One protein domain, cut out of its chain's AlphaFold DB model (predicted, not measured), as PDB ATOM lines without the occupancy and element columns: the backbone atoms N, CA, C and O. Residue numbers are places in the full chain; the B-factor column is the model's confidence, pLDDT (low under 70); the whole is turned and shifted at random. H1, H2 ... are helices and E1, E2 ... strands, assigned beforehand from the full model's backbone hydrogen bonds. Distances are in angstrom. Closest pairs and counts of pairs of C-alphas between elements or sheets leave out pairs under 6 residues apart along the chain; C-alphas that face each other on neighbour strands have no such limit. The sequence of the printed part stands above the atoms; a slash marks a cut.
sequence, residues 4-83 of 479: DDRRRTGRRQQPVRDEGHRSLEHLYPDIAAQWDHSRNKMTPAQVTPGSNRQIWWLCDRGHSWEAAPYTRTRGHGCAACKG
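Overview. This is residues 4 to 83 of the 479 residues of an uncharacterized protein of Arthrobacter sp. SF27 (UniProt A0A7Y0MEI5). Little regular structure: a small hairpin, E1 and E2, and three short helices, H2, H3 and H4, sit among long loops, residues 11 to 23 and 33 to 54, with H4 following E2 after a tight link and H1 sticking out at one end, apart from H3, H4 and the hairpin. The 80 printed residues run H1 H2 H3 E1 E2 H4, mixed, with 28 in named elements; the sheet E1 - E2 is antiparallel. The whole is compact, radius of gyration of the C-alphas 12.1 A, spanning 35 by 35 by 20 A.

Along the chain. H1, residues 4 to 10, is 10.5 A long from C-alpha 4 at (194.214, 229.271, 142.039). H2 is 24 to 27 and H3 29 to 32. E1, 55 to 58, and E2, 64 to 67, are 10.1 A each. H4, 69 to 73, ends at C-alpha 73 (194.382, 252.060, 160.775).

Arrangement. Hairpin E1 and E2 has N 57 and O 65 at 2.8 A. H2 and H3 touch only at the corner, closest C-alphas Glu 25 and Ala 32, 5.2 A. H4 has its O i to N i+4 pair within hydrogen-bond range, H1 2 of 3; H2, 0 of 1 O i to N i+3, and H3, 1 of 1, are too short.

Size, cuts and confidence. The printed part has no cut. Links H1 to H2 and H3 to E1 are long. Residues 4 to 12 are under pLDDT 70.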
ATOM      1  N   ASP A   4     193.352 229.601 140.895       41.59
ATOM      2  CA  ASP A   4     194.214 229.271 142.039       41.59
ATOM      3  C   ASP A   4     194.267 230.397 143.098       41.59
ATOM      4  O   ASP A   4     194.373 230.163 144.304       41.59
ATOM      5  N   ASP A   5     194.045 231.642 142.668       43.41
ATOM      6  CA  ASP A   5     194.030 232.826 143.536       43.41
ATOM      7  C   ASP A   5     192.754 232.876 144.404       43.41
ATOM      8  O   ASP A   5     192.768 233.279 145.570       43.41
ATOM      9  N   ARG A   6     191.640 232.338 143.880       45.53
ATOM     10  CA  ARG A   6     190.371 232.181 144.619       45.53
ATOM     11  C   ARG A   6     190.460 231.136 145.740       45.53
ATOM     12  O   ARG A   6     189.748 231.251 146.737       45.53
ATOM     13  N   ARG A   7     191.336 230.126 145.611       44.50
ATOM     14  CA  ARG A   7     191.544 229.091 146.644       44.50
ATOM     15  C   ARG A   7     192.394 229.593 147.818       44.50
ATOM     16  O   ARG A   7     192.162 229.170 148.951       44.50
ATOM     17  N   ARG A   8     193.325 230.532 147.596       49.81
ATOM     18  CA  ARG A   8     194.155 231.141 148.660       49.81
ATOM     19  C   ARG A   8     193.432 232.218 149.478       49.81
ATOM     20  O   ARG A   8     193.652 232.294 150.688       49.81
ATOM     21  N   THR A   9     192.557 233.018 148.868       49.41
ATOM     22  CA  THR A   9     191.791 234.077 149.561       49.41
ATOM     23  C   THR A   9     190.684 233.516 150.459       49.41
ATOM     24  O   THR A   9     190.503 233.988 151.582       49.41
ATOM     25  N   GLY A  10     190.022 232.428 150.047       51.34
ATOM     26  CA  GLY A  10     188.954 231.777 150.820       51.34
ATOM     27  C   GLY A  10     189.385 231.211 152.181       51.34
ATOM     28  O   GLY A  10     188.571 231.160 153.101       51.34
ATOM     29  N   ARG A  11     190.665 230.840 152.347       54.25
ATOM     30  CA  ARG A  11     191.226 230.388 153.637       54.25
ATOM     31  C   ARG A  11     191.535 231.546 154.597       54.25
ATOM     32  O   ARG A  11     191.644 231.321 155.795       54.25
ATOM     33  N   ARG A  12     191.685 232.778 154.088       62.47
ATOM     34  CA  ARG A  12     192.096 233.965 154.866       62.47
ATOM     35  C   ARG A  12     190.930 234.776 155.437       62.47
ATOM     36  O   ARG A  12     191.166 235.570 156.342       62.47
ATOM     37  N   GLN A  13     189.711 234.561 154.942       70.94
ATOM     38  CA  GLN A  13     188.481 235.194 155.439       70.94
ATOM     39  C   GLN A  13     187.536 234.204 156.144       70.94
ATOM     40  O   GLN A  13     186.320 234.378 156.122       70.94
ATOM     41  N   GLN A  14     188.058 233.124 156.728       78.06
ATOM     42  CA  GLN A  14     187.212 232.257 157.547       78.06
ATOM     43  C   GLN A  14     186.761 233.023 158.802       78.06
ATOM     44  O   GLN A  14     187.623 233.607 159.472       78.06
ATOM     45  N   PRO A  15     185.449 233.044 159.114       71.81
ATOM     46  CA  PRO A  15     184.950 233.631 160.349       71.81
ATOM     47  C   PRO A  15     185.673 233.023 161.550       71.81
ATOM     48  O   PRO A  15     185.869 231.809 161.621       71.81
ATOM     49  N   VAL A  16     186.090 233.872 162.482       80.12
ATOM     50  CA  VAL A  16     186.658 233.459 163.770       80.12
ATOM     51  C   VAL A  16     185.755 233.964 164.891       80.12
ATOM     52  O   VAL A  16     184.757 234.637 164.631       80.12
ATOM     53  N   ARG A  17     186.079 233.620 166.140       85.44
ATOM     54  CA  ARG A  17     185.393 234.197 167.300       85.44
ATOM     55  C   ARG A  17     185.481 235.727 167.286       85.44
ATOM     56  O   ARG A  17     186.427 236.290 166.741       85.44
ATOM     57  N   ASP A  18     184.501 236.360 167.910       86.75
ATOM     58  CA  ASP A  18     184.513 237.795 168.181       86.75
ATOM     59  C   ASP A  18     185.760 238.177 169.006       86.75
ATOM     60  O   ASP A  18     186.148 237.457 169.934       86.75
ATOM     61  N   GLU A  19     186.417 239.280 168.645       90.31
ATOM     62  CA  GLU A  19     187.603 239.804 169.335       90.31
ATOM     63  C   GLU A  19     187.252 240.789 170.471       90.31
ATOM     64  O   GLU A  19     188.150 241.299 171.155       90.31
ATOM     65  N   GLY A  20     185.962 241.054 170.698       90.38
ATOM     66  CA  GLY A  20     185.421 241.887 171.770       90.38
ATOM     67  C   GLY A  20     185.976 243.310 171.732       90.38
ATOM     68  O   GLY A  20     186.039 243.947 170.680       90.38
ATOM     69  N   HIS A  21     186.466 243.794 172.877       91.50
ATOM     70  CA  HIS A  21     187.085 245.123 173.012       91.50
ATOM     71  C   HIS A  21     188.363 245.326 172.175       91.50
ATOM     72  O   HIS A  21     188.864 246.443 172.087       91.50
ATOM     73  N   ARG A  22     188.913 244.269 171.562       90.94
ATOM     74  CA  ARG A  22     190.095 244.347 170.682       90.94
ATOM     75  C   ARG A  22     189.734 244.332 169.196       90.94
ATOM     76  O   ARG A  22     190.634 244.342 168.351       90.94
ATOM     77  N   SER A  23     188.445 244.251 168.878       94.75
ATOM     78  CA  SER A  23     187.954 244.226 167.506       94.75
ATOM     79  C   SER A  23     188.149 245.570 166.803       94.75
ATOM     80  O   SER A  23     188.254 246.630 167.427       94.75
ATOM     81  N   LEU A  24     188.199 245.527 165.474       94.50
ATOM     82  CA  LEU A  24     188.224 246.715 164.633       94.50
ATOM     83  C   LEU A  24     186.942 247.535 164.810       94.50
ATOM     84  O   LEU A  24     187.019 248.757 164.818       94.50
ATOM     85  N   GLU A  25     185.799 246.867 164.983       95.38
ATOM     86  CA  GLU A  25     184.502 247.508 165.221       95.38
ATOM     87  C   GLU A  25     184.515 248.400 166.460       95.38
ATOM     88  O   GLU A  25     184.076 249.545 166.403       95.38
ATOM     89  N   HIS A  26     185.075 247.893 167.561       94.12
ATOM     90  CA  HIS A  26     185.118 248.621 168.822       94.12
ATOM     91  C   HIS A  26     186.170 249.736 168.827       94.12
ATOM     92  O   HIS A  26     185.910 250.832 169.316       94.12
ATOM     93  N   LEU A  27     187.369 249.467 168.296       95.50
ATOM     94  CA  LEU A  27     188.503 250.393 168.389       95.50
ATOM     95  C   LEU A  27     188.543 251.443 167.266       95.50
ATOM     96  O   LEU A  27     189.133 252.503 167.454       95.50
ATOM     97  N   TYR A  28     187.958 251.152 166.099       96.00
ATOM     98  CA  TYR A  28     187.961 252.034 164.926       96.00
ATOM     99  C   TYR A  28     186.599 252.007 164.201       96.00
ATOM    100  O   TYR A  28     186.536 251.566 163.045       96.00
ATOM    101  N   PRO A  29     185.517 252.496 164.838       94.81
ATOM    102  CA  PRO A  29     184.156 252.427 164.291       94.81
ATOM    103  C   PRO A  29     184.026 253.083 162.908       94.81
ATOM    104  O   PRO A  29     183.405 252.509 162.018       94.81
ATOM    105  N   ASP A  30     184.702 254.211 162.663       93.38
ATOM    106  CA  ASP A  30     184.673 254.893 161.357       93.38
ATOM    107  C   ASP A  30     185.339 254.077 160.236       93.38
ATOM    108  O   ASP A  30     184.947 254.138 159.070       93.38
ATOM    109  N   ILE A  31     186.374 253.296 160.572       94.56
ATOM    110  CA  ILE A  31     187.018 252.392 159.612       94.56
ATOM    111  C   ILE A  31     186.117 251.180 159.382       94.56
ATOM    112  O   ILE A  31     185.957 250.769 158.233       94.56
ATOM    113  N   ALA A  32     185.523 250.634 160.446       94.56
ATOM    114  CA  ALA A  32     184.584 249.519 160.375       94.56
ATOM    115  C   ALA A  32     183.325 249.860 159.559       94.56
ATOM    116  O   ALA A  32     182.839 249.000 158.832       94.56
ATOM    117  N   ALA A  33     182.863 251.113 159.578       94.44
ATOM    118  CA  ALA A  33     181.755 251.586 158.743       94.44
ATOM    119  C   ALA A  33     182.027 251.451 157.230       94.44
ATOM    120  O   ALA A  33     181.095 251.334 156.441       94.44
ATOM    121  N   GLN A  34     183.299 251.415 156.815       95.56
ATOM    122  CA  GLN A  34     183.701 251.234 155.411       95.56
ATOM    123  C   GLN A  34     183.861 249.755 155.022       95.56
ATOM    124  O   GLN A  34     184.518 249.445 154.026       95.56
ATOM    125  N   TRP A  35     183.347 248.817 155.818       95.44
ATOM    126  CA  TRP A  35     183.441 247.384 155.543       95.44
ATOM    127  C   TRP A  35     182.485 246.956 154.425       95.44
ATOM    128  O   TRP A  35     181.292 247.246 154.458       95.44
ATOM    129  N   ASP A  36     182.979 246.207 153.436       95.38
ATOM    130  CA  ASP A  36     182.124 245.669 152.373       95.38
ATOM    131  C   ASP A  36     181.478 244.347 152.823       95.38
ATOM    132  O   ASP A  36     182.038 243.259 152.652       95.38
ATOM    133  N   HIS A  37     180.294 244.431 153.435       91.44
ATOM    134  CA  HIS A  37     179.562 243.263 153.945       91.44
ATOM    135  C   HIS A  37     179.175 242.251 152.857       91.44
ATOM    136  O   HIS A  37     178.987 241.076 153.158       91.44
ATOM    137  N   SER A  38     179.077 242.676 151.594       91.62
ATOM    138  CA  SER A  38     178.697 241.792 150.485       91.62
ATOM    139  C   SER A  38     179.861 240.930 149.984       91.62
ATOM    140  O   SER A  38     179.653 239.855 149.418       91.62
ATOM    141  N   ARG A  39     181.100 241.393 150.197       90.81
ATOM    142  CA  ARG A  39     182.319 240.764 149.662       90.81
ATOM    143  C   ARG A  39     183.193 240.110 150.720       90.81
ATOM    144  O   ARG A  39     184.115 239.376 150.360       90.81
ATOM    145  N   ASN A  40     182.907 240.347 151.996       91.81
ATOM    146  CA  ASN A  40     183.613 239.726 153.105       91.81
ATOM    147  C   ASN A  40     182.745 238.688 153.807       91.81
ATOM    148  O   ASN A  40     181.575 238.916 154.081       91.81
ATOM    149  N   LYS A  41     183.359 237.562 154.172       90.50
ATOM    150  CA  LYS A  41     182.708 236.542 155.015       90.50
ATOM    151  C   LYS A  41     182.835 236.826 156.513       90.50
ATOM    152  O   LYS A  41     182.128 236.223 157.309       90.50
ATOM    153  N   MET A  42     183.768 237.698 156.884       89.81
ATOM    154  CA  MET A  42     184.031 238.110 158.259       89.81
ATOM    155  C   MET A  42     183.326 239.425 158.582       89.81
ATOM    156  O   MET A  42     183.122 240.248 157.685       89.81
ATOM    157  N   THR A  43     183.044 239.653 159.862       92.88
ATOM    158  CA  THR A  43     182.576 240.947 160.374       92.88
ATOM    159  C   THR A  43     183.730 241.769 160.968       92.88
ATOM    160  O   THR A  43     184.767 241.201 161.338       92.88
ATOM    161  N   PRO A  44     183.570 243.099 161.101       94.00
ATOM    162  CA  PRO A  44     184.524 243.946 161.819       94.00
ATOM    163  C   PRO A  44     184.797 243.500 163.270       94.00
ATOM    164  O   PRO A  44     185.932 243.637 163.734       94.00
ATOM    165  N   ALA A  45     183.814 242.897 163.955       94.88
ATOM    166  CA  ALA A  45     183.974 242.291 165.284       94.88
ATOM    167  C   ALA A  45     185.016 241.153 165.332       94.88
ATOM    168  O   ALA A  45     185.645 240.898 166.356       94.88
ATOM    169  N   GLN A  46     185.232 240.459 164.211       93.25
ATOM    170  CA  GLN A  46     186.054 239.243 164.129       93.25
ATOM    171  C   GLN A  46     187.502 239.505 163.685       93.25
ATOM    172  O   GLN A  46     188.250 238.567 163.395       93.25
ATOM    173  N   VAL A  47     187.916 240.768 163.562       93.25
ATOM    174  CA  VAL A  47     189.285 241.135 163.182       93.25
ATOM    175  C   VAL A  47     189.846 242.194 164.115       93.25
ATOM    176  O   VAL A  47     189.167 243.143 164.477       93.25
ATOM    177  N   THR A  48     191.125 242.079 164.461       93.88
ATOM    178  CA  THR A  48     191.837 243.133 165.196       93.88
ATOM    179  C   THR A  48     192.376 244.211 164.240       93.88
ATOM    180  O   THR A  48     192.768 243.865 163.116       93.88
ATOM    181  N   PRO A  49     192.553 245.469 164.684       92.88
ATOM    182  CA  PRO A  49     193.139 246.557 163.889       92.88
ATOM    183  C   PRO A  49     194.504 246.251 163.255       92.88
ATOM    184  O   PRO A  49     194.785 246.726 162.162       92.88
ATOM    185  N   GLY A  50     195.340 245.430 163.901       92.56
ATOM    186  CA  GLY A  50     196.665 245.026 163.403       92.56
ATOM    187  C   GLY A  50     196.666 243.859 162.405       92.56
ATOM    188  O   GLY A  50     197.728 243.342 162.066       92.56
ATOM    189  N   SER A  51     195.498 243.396 161.954       91.19
ATOM    190  CA  SER A  51     195.391 242.226 161.078       91.19
ATOM    191  C   SER A  51     195.969 242.479 159.680       91.19
ATOM    192  O   SER A  51     195.721 243.515 159.064       91.19
ATOM    193  N   ASN A  52     196.678 241.475 159.150       91.69
ATOM    194  CA  ASN A  52     197.188 241.414 157.771       91.69
ATOM    195  C   ASN A  52     196.225 240.709 156.794       91.69
ATOM    196  O   ASN A  52     196.577 240.459 155.636       91.69
ATOM    197  N   ARG A  53     195.026 240.324 157.253       90.38
ATOM    198  CA  ARG A  53     194.018 239.677 156.398       90.38
ATOM    199  C   ARG A  53     193.549 240.655 155.330       90.38
ATOM    200  O   ARG A  53     193.348 241.823 155.623       90.38
ATOM    201  N   GLN A  54     193.375 240.168 154.108       92.44
ATOM    202  CA  GLN A  54     192.868 240.984 153.012       92.44
ATOM    203  C   GLN A  54     191.348 241.099 153.129       92.44
ATOM    204  O   GLN A  54     190.643 240.086 153.122       92.44
ATOM    205  N   ILE A  55     190.878 242.329 153.307       94.81
ATOM    206  CA  ILE A  55     189.482 242.682 153.543       94.81
ATOM    207  C   ILE A  55     189.032 243.623 152.431       94.81
ATOM    208  O   ILE A  55     189.779 244.518 152.033       94.81
ATOM    209  N   TRP A  56     187.811 243.425 151.943       95.25
ATOM    210  CA  TRP A  56     187.157 244.343 151.020       95.25
ATOM    211  C   TRP A  56     186.556 245.531 151.773       95.25
ATOM    212  O   TRP A  56     185.852 245.369 152.767       95.25
ATOM    213  N   TRP A  57     186.826 246.732 151.291       94.94
ATOM    214  CA  TRP A  57     186.324 247.987 151.833       94.94
ATOM    215  C   TRP A  57     185.469 248.675 150.783       94.94
ATOM    216  O   TRP A  57     185.776 248.580 149.594       94.94
ATOM    217  N   LEU A  58     184.448 249.396 151.227       94.25
ATOM    218  CA  LEU A  58     183.565 250.218 150.417       94.25
ATOM    219  C   LEU A  58     183.516 251.614 151.043       94.25
ATOM    220  O   LEU A  58     183.105 251.768 152.187       94.25
ATOM    221  N   CYS A  59     183.976 252.636 150.323       91.88
ATOM    222  CA  CYS A  59     183.853 254.016 150.809       91.88
ATOM    223  C   CYS A  59     182.478 254.588 150.459       91.88
ATOM    224  O   CYS A  59     181.855 254.126 149.506       91.88
ATOM    225  N   ASP A  60     182.104 255.698 151.090       90.00
ATOM    226  CA  ASP A  60     180.821 256.397 150.885       90.00
ATOM    227  C   ASP A  60     180.553 256.816 149.428       90.00
ATOM    228  O   ASP A  60     179.413 257.015 149.026       90.00
ATOM    229  N   ARG A  61     181.606 256.923 148.605       86.12
ATOM    230  CA  ARG A  61     181.509 257.191 147.158       86.12
ATOM    231  C   ARG A  61     181.368 255.929 146.293       86.12
ATOM    232  O   ARG A  61     181.534 256.004 145.084       86.12
ATOM    233  N   GLY A  62     181.151 254.761 146.894       88.50
ATOM    234  CA  GLY A  62     180.928 253.492 146.193       88.50
ATOM    235  C   GLY A  62     182.184 252.778 145.669       88.50
ATOM    236  O   GLY A  62     182.069 251.730 145.038       88.50
ATOM    237  N   HIS A  63     183.397 253.285 145.917       89.00
ATOM    238  CA  HIS A  63     184.618 252.589 145.498       89.00
ATOM    239  C   HIS A  63     184.887 251.365 146.377       89.00
ATOM    240  O   HIS A  63     185.053 251.512 147.587       89.00
ATOM    241  N   SER A  64     185.009 250.187 145.756       91.12
ATOM    242  CA  SER A  64     185.376 248.933 146.427       91.12
ATOM    243  C   SER A  64     186.865 248.611 146.220       91.12
ATOM    244  O   SER A  64     187.358 248.633 145.084       91.12
ATOM    245  N   TRP A  65     187.610 248.325 147.293       92.06
ATOM    246  CA  TRP A  65     189.028 247.935 147.216       92.06
ATOM    247  C   TRP A  65     189.421 246.928 148.297       92.06
ATOM    248  O   TRP A  65     188.813 246.871 149.358       92.06
ATOM    249  N   GLU A  66     190.468 246.150 148.038       93.31
ATOM    250  CA  GLU A  66     191.007 245.181 148.991       93.31
ATOM    251  C   GLU A  66     192.225 245.775 149.717       93.31
ATOM    252  O   GLU A  66     193.118 246.345 149.085       93.31
ATOM    253  N   ALA A  67     192.241 245.702 151.047       92.50
ATOM    254  CA  ALA A  67     193.368 246.122 151.878       92.50
ATOM    255  C   ALA A  67     193.322 245.438 153.251       92.50
ATOM    256  O   ALA A  67     192.271 244.984 153.703       92.50
ATOM    257  N   ALA A  68     194.453 245.411 153.951       94.56
ATOM    258  CA  ALA A  68     194.510 244.877 155.306       94.56
ATOM    259  C   ALA A  68     194.045 245.898 156.366       94.56
ATOM    260  O   ALA A  68     194.360 247.080 156.236       94.56
ATOM    261  N   PRO A  69     193.365 245.481 157.454       94.44
ATOM    262  CA  PRO A  69     192.996 246.381 158.551       94.44
ATOM    263  C   PRO A  69     194.164 247.215 159.102       94.44
ATOM    264  O   PRO A  69     193.983 248.401 159.377       94.44
ATOM    265  N   TYR A  70     195.379 246.656 159.167       94.69
ATOM    266  CA  TYR A  70     196.543 247.404 159.661       94.69
ATOM    267  C   TYR A  70     196.950 248.580 158.754       94.69
ATOM    268  O   TYR A  70     197.466 249.584 159.241       94.69
ATOM    269  N   THR A  71     196.755 248.492 157.430       92.62
ATOM    270  CA  THR A  71     197.085 249.613 156.531       92.62
ATOM    271  C   THR A  71     196.057 250.728 156.670       92.62
ATOM    272  O   THR A  71     196.401 251.909 156.627       92.62
ATOM    273  N   ARG A  72     194.796 250.355 156.894       94.19
ATOM    274  CA  ARG A  72     193.673 251.276 157.084       94.19
ATOM    275  C   ARG A  72     193.831 252.093 158.358       94.19
ATOM    276  O   ARG A  72     193.723 253.315 158.312       94.19
ATOM    277  N   THR A  73     194.174 251.431 159.458       93.25
ATOM    278  CA  THR A  73     194.382 252.060 160.775       93.25
ATOM    279  C   THR A  73     195.634 252.943 160.818       93.25
ATOM    280  O   THR A  73     195.714 253.848 161.641       93.25
ATOM    281  N   ARG A  74     196.566 252.775 159.867       92.19
ATOM    282  CA  ARG A  74     197.693 253.695 159.602       92.19
ATOM    283  C   ARG A  74     197.345 254.893 158.698       92.19
ATOM    284  O   ARG A  74     198.240 255.639 158.313       92.19
ATOM    285  N   GLY A  75     196.077 255.083 158.324       87.88
ATOM    286  CA  GLY A  75     195.610 256.241 157.544       87.88
ATOM    287  C   GLY A  75     195.560 256.043 156.020       87.88
ATOM    288  O   GLY A  75     195.303 256.996 155.263       87.88
ATOM    289  N   HIS A  76     195.772 254.821 155.515       88.81
ATOM    290  CA  HIS A  76     195.614 254.543 154.085       88.81
ATOM    291  C   HIS A  76     194.132 254.407 153.710       88.81
ATOM    292  O   HIS A  76     193.431 253.486 154.120       88.81
ATOM    293  N   GLY A  77     193.663 255.376 152.921       89.75
ATOM    294  CA  GLY A  77     192.287 255.546 152.457       89.75
ATOM    295  C   GLY A  77     191.969 254.849 151.134       89.75
ATOM    296  O   GLY A  77     192.815 254.185 150.540       89.75
ATOM    297  N   CYS A  78     190.771 255.117 150.618       91.25
ATOM    298  CA  CYS A  78     190.412 254.806 149.240       91.25
ATOM    299  C   CYS A  78     191.341 255.541 148.251       91.25
ATOM    300  O   CYS A  78     191.363 256.775 148.202       91.25
ATOM    301  N   ALA A  79     192.100 254.789 147.446       86.62
ATOM    302  CA  ALA A  79     193.025 255.348 146.455       86.62
ATOM    303  C   ALA A  79     192.304 256.142 145.353       86.62
ATOM    304  O   ALA A  79     192.834 257.145 144.887       86.62
ATOM    305  N   ALA A  80     191.085 255.739 144.981       87.31
ATOM    306  CA  ALA A  80     190.252 256.462 144.022       87.31
ATOM    307  C   ALA A  80     189.836 257.844 144.560       87.31
ATOM    308  O   ALA A  80     190.056 258.852 143.895       87.31
ATOM    309  N   CYS A  81     189.357 257.925 145.810       86.81
ATOM    310  CA  CYS A  81     189.019 259.206 146.450       86.81
ATOM    311  C   CYS A  81     190.232 260.132 146.614       86.81
ATOM    312  O   CYS A  81     190.085 261.347 146.532       86.81
ATOM    313  N   LYS A  82     191.426 259.566 146.830       86.81
ATOM    314  CA  LYS A  82     192.691 260.318 146.892       86.81
ATOM    315  C   LYS A  82     193.260 260.674 145.504       86.81
ATOM    316  O   LYS A  82     194.355 261.218 145.439       86.81
ATOM    317  N   GLY A  83     192.574 260.334 144.406       85.12
ATOM    318  CA  GLY A  83     193.042 260.591 143.037       85.12
ATOM    319  C   GLY A  83     194.271 259.773 142.621       85.12
ATOM    320  O   GLY A  83     194.946 260.121 141.662       85.12
TER     321      GLY A  83